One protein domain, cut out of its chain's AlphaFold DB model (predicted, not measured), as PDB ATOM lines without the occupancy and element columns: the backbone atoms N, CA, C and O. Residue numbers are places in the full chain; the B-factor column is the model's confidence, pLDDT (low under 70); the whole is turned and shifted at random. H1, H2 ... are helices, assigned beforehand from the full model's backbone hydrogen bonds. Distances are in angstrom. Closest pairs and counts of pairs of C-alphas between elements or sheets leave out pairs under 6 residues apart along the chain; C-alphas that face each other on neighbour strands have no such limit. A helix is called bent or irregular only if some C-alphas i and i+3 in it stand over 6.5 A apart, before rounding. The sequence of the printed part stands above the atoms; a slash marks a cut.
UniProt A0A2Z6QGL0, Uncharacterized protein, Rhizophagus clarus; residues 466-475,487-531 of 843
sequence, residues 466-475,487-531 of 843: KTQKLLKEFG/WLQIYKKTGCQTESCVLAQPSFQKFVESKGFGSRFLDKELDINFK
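What this domain is: This is residues 466 to 475 and 487 to 531 of the 843 residues of an uncharacterized protein of Rhizophagus clarus (UniProt A0A2Z6QGL0). What shape is it? H2, H3 and H5 lie side by side in a bent row; H1 lies across one side of it, over H2 and H3, and H4 stands up on that same side from the end of H3, about perpendicular to H3. What builds it? The 55 printed residues, all helix in class, have five named helices, H1 to H5 in order. How large? It is compact, radius of gyration of the C-alphas 10.4 A, spanning 27 by 26 by 18 A.

Where its parts are: Which residues? H1 is 466 to 474, H2 487 to 494, H3 499 to 504, H4 506 to 514, H5 520 to 529. How long? First to last C-alpha, H1 measures 12.7 A, H4 12.2 A and H5 14.0 A. Where? C-alpha 466 is at (13.386, 51.907, -18.207), C-alpha 529 at (12.329, 42.016, -11.046).

How they stand to each other: What touches? H1 and H4 only just touch, with 3 pairs of C-alphas within 8 A, the closest Leu 470 and Val 512, 7.1 A. H2 and H3 only just touch, also with 3 pairs, the closest Thr 494 and Val 502, 6.6 A. H3 touches H5, closest C-alphas Leu 503 and Leu 522, 6.5 A, at a shallow tilt of 28 degrees, opposite ways. Their backbones? Every O i to N i+4 pair is within hydrogen-bond range in H1, H2, H3 and H5; in H4, 4 of 5.

The domain as a whole: Any cut? Residues 476 to 486 are not printed; C-alphas 475 and 487 are 7.9 A apart. Any low confidence? No printed residue is under 70.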
ATOM      1  N   LYS A 466      12.175  51.085 -18.217       86.62
ATOM      2  CA  LYS A 466      13.386  51.907 -18.207       86.62
ATOM      3  C   LYS A 466      14.603  51.103 -18.668       86.62
ATOM      4  O   LYS A 466      15.320  51.536 -19.568       86.62
ATOM      5  N   THR A 467      14.787  49.902 -18.125       87.50
ATOM      6  CA  THR A 467      15.858  48.979 -18.530       87.50
ATOM      7  C   THR A 467      15.615  48.402 -19.924       87.50
ATOM      8  O   THR A 467      16.551  48.271 -20.706       87.50
ATOM      9  N   GLN A 468      14.359  48.158 -20.307       85.69
ATOM     10  CA  GLN A 468      13.994  47.755 -21.668       85.69
ATOM     11  C   GLN A 468      14.399  48.794 -22.727       85.69
ATOM     12  O   GLN A 468      14.830  48.408 -23.813       85.69
ATOM     13  N   LYS A 469      14.300  50.100 -22.431       85.62
ATOM     14  CA  LYS A 469      14.811  51.164 -23.320       85.62
ATOM     15  C   LYS A 469      16.335  51.077 -23.469       85.62
ATOM     16  O   LYS A 469      16.825  51.022 -24.594       85.62
ATOM     17  N   LEU A 470      17.064  50.932 -22.359       87.56
ATOM     18  CA  LEU A 470      18.525  50.765 -22.362       87.56
ATOM     19  C   LEU A 470      18.979  49.510 -23.130       87.56
ATOM     20  O   LEU A 470      19.938  49.573 -23.897       87.56
ATOM     21  N   LEU A 471      18.265  48.391 -22.992       86.88
ATOM     22  CA  LEU A 471      18.513  47.158 -23.748       86.88
ATOM     23  C   LEU A 471      18.316  47.350 -25.261       86.88
ATOM     24  O   LEU A 471      19.145  46.886 -26.048       86.88
ATOM     25  N   LYS A 472      17.257  48.059 -25.684       86.25
ATOM     26  CA  LYS A 472      17.013  48.383 -27.103       86.25
ATOM     27  C   LYS A 472      18.119  49.265 -27.688       86.25
ATOM     28  O   LYS A 472      18.616  48.962 -28.772       86.25
ATOM     29  N   GLU A 473      18.547  50.296 -26.956       86.06
ATOM     30  CA  GLU A 473      19.671  51.156 -27.354       86.06
ATOM     31  C   GLU A 473      20.988  50.370 -27.451       86.06
ATOM     32  O   GLU A 473      21.706  50.476 -28.446       86.06
ATOM     33  N   PHE A 474      21.294  49.527 -26.459       85.31
ATOM     34  CA  PHE A 474      22.494  48.686 -26.466       85.31
ATOM     35  C   PHE A 474      22.504  47.687 -27.633       85.31
ATOM     36  O   PHE A 474      23.565  47.406 -28.201       85.31
ATOM     37  N   GLY A 475      21.332  47.171 -28.008       78.31
ATOM     38  CA  GLY A 475      21.128  46.284 -29.152       78.31
ATOM     39  C   GLY A 475      21.173  46.965 -30.526       78.31
ATOM     40  O   GLY A 475      21.118  46.247 -31.521       78.31
ATOM     41  N   TRP A 487      16.178  40.718 -28.914       80.50
ATOM     42  CA  TRP A 487      16.931  39.713 -28.159       80.50
ATOM     43  C   TRP A 487      18.007  39.001 -28.976       80.50
ATOM     44  O   TRP A 487      19.100  38.789 -28.469       80.50
ATOM     45  N   LEU A 488      17.753  38.691 -30.252       78.75
ATOM     46  CA  LEU A 488      18.733  38.007 -31.103       78.75
ATOM     47  C   LEU A 488      20.043  38.801 -31.253       78.75
ATOM     48  O   LEU A 488      21.115  38.199 -31.251       78.75
ATOM     49  N   GLN A 489      19.971  40.132 -31.360       80.88
ATOM     50  CA  GLN A 489      21.162  40.978 -31.488       80.88
ATOM     51  C   GLN A 489      21.867  41.144 -30.141       80.88
ATOM     52  O   GLN A 489      23.088  41.018 -30.060       80.88
ATOM     53  N   ILE A 490      21.097  41.349 -29.068       82.69
ATOM     54  CA  ILE A 490      21.619  41.470 -27.702       82.69
ATOM     55  C   ILE A 490      22.358  40.183 -27.296       82.69
ATOM     56  O   ILE A 490      23.495  40.249 -26.832       82.69
ATOM     57  N   TYR A 491      21.767  39.011 -27.539       85.25
ATOM     58  CA  TYR A 491      22.361  37.703 -27.243       85.25
ATOM     59  C   TYR A 491      23.602  37.412 -28.096       85.25
ATOM     60  O   TYR A 491      24.618  36.990 -27.552       85.25
ATOM     61  N   LYS A 492      23.600  37.738 -29.398       83.12
ATOM     62  CA  LYS A 492      24.821  37.662 -30.227       83.12
ATOM     63  C   LYS A 492      25.945  38.572 -29.720       83.12
ATOM     64  O   LYS A 492      27.105  38.180 -29.766       83.12
ATOM     65  N   LYS A 493      25.612  39.773 -29.236       82.31
ATOM     66  CA  LYS A 493      26.573  40.779 -28.750       82.31
ATOM     67  C   LYS A 493      27.152  40.463 -27.364       82.31
ATOM     68  O   LYS A 493      28.238  40.935 -27.042       82.31
ATOM     69  N   THR A 494      26.431  39.697 -26.545       84.12
ATOM     70  CA  THR A 494      26.787  39.399 -25.141       84.12
ATOM     71  C   THR A 494      27.177  37.946 -24.881       84.12
ATOM     72  O   THR A 494      27.779  37.664 -23.852       84.12
ATOM     73  N   GLY A 495      26.810  37.014 -25.765       84.75
ATOM     74  CA  GLY A 495      26.919  35.571 -25.530       84.75
ATOM     75  C   GLY A 495      25.862  34.998 -24.570       84.75
ATOM     76  O   GLY A 495      25.837  33.789 -24.351       84.75
ATOM     77  N   CYS A 496      24.983  35.834 -24.011       85.62
ATOM     78  CA  CYS A 496      23.925  35.425 -23.085       85.62
ATOM     79  C   CYS A 496      22.703  34.818 -23.790       85.62
ATOM     80  O   CYS A 496      22.499  35.017 -24.985       85.62
ATOM     81  N   GLN A 497      21.857  34.113 -23.028       83.19
ATOM     82  CA  GLN A 497      20.582  33.542 -23.506       83.19
ATOM     83  C   GLN A 497      19.352  33.965 -22.673       83.19
ATOM     84  O   GLN A 497      18.227  33.595 -23.015       83.19
ATOM     85  N   THR A 498      19.556  34.740 -21.604       86.50
ATOM     86  CA  THR A 498      18.532  35.213 -20.654       86.50
ATOM     87  C   THR A 498      18.684  36.718 -20.403       86.50
ATOM     88  O   THR A 498      19.766  37.266 -20.648       86.50
ATOM     89  N   GLU A 499      17.643  37.405 -19.915       87.69
ATOM     90  CA  GLU A 499      17.756  38.835 -19.590       87.69
ATOM     91  C   GLU A 499      18.705  39.043 -18.402       87.69
ATOM     92  O   GLU A 499      19.576  39.909 -18.469       87.69
ATOM     93  N   SER A 500      18.602  38.217 -17.350       89.00
ATOM     94  CA  SER A 500      19.451  38.322 -16.149       89.00
ATOM     95  C   SER A 500      20.944  38.246 -16.478       89.00
ATOM     96  O   SER A 500      21.732  39.055 -15.990       89.00
ATOM     97  N   CYS A 501      21.329  37.335 -17.378       88.62
ATOM     98  CA  CYS A 501      22.699  37.221 -17.869       88.62
ATOM     99  C   CYS A 501      23.142  38.515 -18.561       88.62
ATOM    100  O   CYS A 501      24.231  39.004 -18.284       88.62
ATOM    101  N   VAL A 502      22.302  39.104 -19.424       88.44
ATOM    102  CA  VAL A 502      22.620  40.370 -20.108       88.44
ATOM    103  C   VAL A 502      22.795  41.513 -19.107       88.44
ATOM    104  O   VAL A 502      23.735  42.291 -19.247       88.44
ATOM    105  N   LEU A 503      21.936  41.601 -18.088       89.62
ATOM    106  CA  LEU A 503      22.029  42.614 -17.032       89.62
ATOM    107  C   LEU A 503      23.326  42.473 -16.209       89.62
ATOM    108  O   LEU A 503      23.933  43.481 -15.851       89.62
ATOM    109  N   ALA A 504      23.784  41.242 -15.976       87.94
ATOM    110  CA  ALA A 504      25.031  40.941 -15.272       87.94
ATOM    111  C   ALA A 504      26.309  41.070 -16.136       87.94
ATOM    112  O   ALA A 504      27.417  40.962 -15.607       87.94
ATOM    113  N   GLN A 505      26.207  41.284 -17.455       90.12
ATOM    114  CA  GLN A 505      27.388  41.377 -18.323       90.12
ATOM    115  C   GLN A 505      28.150  42.700 -18.122       90.12
ATOM    116  O   GLN A 505      27.562  43.772 -18.307       90.12
ATOM    117  N   PRO A 506      29.481  42.675 -17.895       90.06
ATOM    118  CA  PRO A 506      30.286  43.890 -17.723       90.06
ATOM    119  C   PRO A 506      30.220  44.871 -18.904       90.06
ATOM    120  O   PRO A 506      30.438  46.070 -18.736       90.06
ATOM    121  N   SER A 507      29.929  44.379 -20.113       89.25
ATOM    122  CA  SER A 507      29.749  45.208 -21.312       89.25
ATOM    123  C   SER A 507      28.444  46.012 -21.296       89.25
ATOM    124  O   SER A 507      28.420  47.131 -21.808       89.25
ATOM    125  N   PHE A 508      27.382  45.477 -20.687       89.69
ATOM    126  CA  PHE A 508      26.111  46.174 -20.505       89.69
ATOM    127  C   PHE A 508      26.136  47.072 -19.264       89.69
ATOM    128  O   PHE A 508      25.713  48.222 -19.351       89.69
ATOM    129  N   GLN A 509      26.733  46.618 -18.154       89.88
ATOM    130  CA  GLN A 509      26.937  47.436 -16.950       89.88
ATOM    131  C   GLN A 509      27.651  48.758 -17.281       89.88
ATOM    132  O   GLN A 509      27.101  49.830 -17.036       89.88
ATOM    133  N   LYS A 510      28.795  48.701 -17.980       89.00
ATOM    134  CA  LYS A 510      29.532  49.900 -18.431       89.00
ATOM    135  C   LYS A 510      28.737  50.803 -19.382       89.00
ATOM    136  O   LYS A 510      28.957  52.010 -19.415       89.00
ATOM    137  N   PHE A 511      27.829  50.238 -20.181       90.19
ATOM    138  CA  PHE A 511      26.935  51.024 -21.036       90.19
ATOM    139  C   PHE A 511      25.864  51.754 -20.215       90.19
ATOM    140  O   PHE A 511      25.553  52.908 -20.491       90.19
ATOM    141  N   VAL A 512      25.314  51.111 -19.189       90.50
ATOM    142  CA  VAL A 512      24.316  51.719 -18.301       90.50
ATOM    143  C   VAL A 512      24.948  52.806 -17.422       90.50
ATOM    144  O   VAL A 512      24.369  53.884 -17.278       90.50
ATOM    145  N   GLU A 513      26.178  52.597 -16.947       89.12
ATOM    146  CA  GLU A 513      26.980  53.629 -16.275       89.12
ATOM    147  C   GLU A 513      27.274  54.827 -17.195       89.12
ATOM    148  O   GLU A 513      27.081  55.975 -16.794       89.12
ATOM    149  N   SER A 514      27.648  54.596 -18.463       88.31
ATOM    150  CA  SER A 514      27.894  55.690 -19.425       88.31
ATOM    151  C   SER A 514      26.634  56.477 -19.813       88.31
ATOM    152  O   SER A 514      26.735  57.590 -20.331       88.31
ATOM    153  N   LYS A 515      25.445  55.943 -19.508       89.31
ATOM    154  CA  LYS A 515      24.142  56.618 -19.631       89.31
ATOM    155  C   LYS A 515      23.736  57.399 -18.371       89.31
ATOM    156  O   LYS A 515      22.637  57.948 -18.334       89.31
ATOM    157  N   GLY A 516      24.610  57.483 -17.363       86.62
ATOM    158  CA  GLY A 516      24.402  58.278 -16.148       86.62
ATOM    159  C   GLY A 516      23.629  57.565 -15.035       86.62
ATOM    160  O   GLY A 516      23.178  58.219 -14.094       86.62
ATOM    161  N   PHE A 517      23.463  56.242 -15.112       87.69
ATOM    162  CA  PHE A 517      22.894  55.454 -14.018       87.69
ATOM    163  C   PHE A 517      23.993  55.010 -13.049       87.69
ATOM    164  O   PHE A 517      25.073  54.605 -13.465       87.69
ATOM    165  N   GLY A 518      23.724  55.091 -11.743       80.44
ATOM    166  CA  GLY A 518      24.664  54.613 -10.725       80.44
ATOM    167  C   GLY A 518      24.834  53.093 -10.782       80.44
ATOM    168  O   GLY A 518      23.890  52.389 -11.137       80.44
ATOM    169  N   SER A 519      26.002  52.589 -10.380       75.19
ATOM    170  CA  SER A 519      26.378  51.166 -10.476       75.19
ATOM    171  C   SER A 519      25.315  50.200  -9.929       75.19
ATOM    172  O   SER A 519      24.944  49.247 -10.606       75.19
ATOM    173  N   ARG A 520      24.714  50.518  -8.773       80.56
ATOM    174  CA  ARG A 520      23.642  49.718  -8.143       80.56
ATOM    175  C   ARG A 520      22.280  49.742  -8.856       80.56
ATOM    176  O   ARG A 520      21.322  49.165  -8.347       80.56
ATOM    177  N   PHE A 521      22.130  50.441  -9.984       87.62
ATOM    178  CA  PHE A 521      20.856  50.488 -10.712       87.62
ATOM    179  C   PHE A 521      20.466  49.110 -11.264       87.62
ATOM    180  O   PHE A 521      19.304  48.729 -11.163       87.62
ATOM    181  N   LEU A 522      21.432  48.366 -11.814       85.94
ATOM    182  CA  LEU A 522      21.186  47.025 -12.352       85.94
ATOM    183  C   LEU A 522      21.072  45.969 -11.250       85.94
ATOM    184  O   LEU A 522      20.255  45.066 -11.393       85.94
ATOM    185  N   ASP A 523      21.799  46.128 -10.140       83.31
ATOM    186  CA  ASP A 523      21.660  45.262  -8.962       83.31
ATOM    187  C   ASP A 523      20.215  45.316  -8.434       83.31
ATOM    188  O   ASP A 523      19.526  44.303  -8.414       83.31
ATOM    189  N   LYS A 524      19.682  46.525  -8.180       83.75
ATOM    190  CA  LYS A 524      18.273  46.716  -7.778       83.75
ATOM    191  C   LYS A 524      17.267  46.159  -8.787       83.75
ATOM    192  O   LYS A 524      16.191  45.706  -8.402       83.75
ATOM    193  N   GLU A 525      17.579  46.242 -10.079       85.75
ATOM    194  CA  GLU A 525      16.715  45.704 -11.129       85.75
ATOM    195  C   GLU A 525      16.664  44.172 -11.073       85.75
ATOM    196  O   GLU A 525      15.576  43.601 -11.167       85.75
ATOM    197  N   LEU A 526      17.817  43.522 -10.877       85.75
ATOM    198  CA  LEU A 526      17.927  42.081 -10.646       85.75
ATOM    199  C   LEU A 526      17.210  41.676  -9.352       85.75
ATOM    200  O   LEU A 526      16.423  40.731  -9.366       85.75
ATOM    201  N   ASP A 527      17.390  42.432  -8.268       81.06
ATOM    202  CA  ASP A 527      16.815  42.096  -6.967       81.06
ATOM    203  C   ASP A 527      15.281  42.085  -6.975       81.06
ATOM    204  O   ASP A 527      14.659  41.139  -6.486       81.06
ATOM    205  N   ILE A 528      14.673  43.114  -7.576       79.94
ATOM    206  CA  ILE A 528      13.221  43.337  -7.560       79.94
ATOM    207  C   ILE A 528      12.501  42.530  -8.649       79.94
ATOM    208  O   ILE A 528      11.416  41.987  -8.420       79.94
ATOM    209  N   ASN A 529      13.056  42.492  -9.865       84.62
ATOM    210  CA  ASN A 529      12.329  42.016 -11.046       84.62
ATOM    211  C   ASN A 529      12.669  40.583 -11.470       84.62
ATOM    212  O   ASN A 529      11.988  40.050 -12.351       84.62
ATOM    213  N   PHE A 530      13.645  39.940 -10.829       87.69
ATOM    214  CA  PHE A 530      14.066  38.573 -11.124       87.69
ATOM    215  C   PHE A 530      13.983  37.667  -9.887       87.69
ATOM    216  O   PHE A 530      13.925  38.119  -8.741       87.69
ATOM    217  N   LYS A 531      13.931  36.355 -10.129       88.50
ATOM    218  CA  LYS A 531      14.110  35.335  -9.085       88.50
ATOM    219  C   LYS A 531      15.554  35.370  -8.566       88.50
ATOM    220  O   LYS A 531      16.452  35.836  -9.267       88.50
TER     221      LYS A 531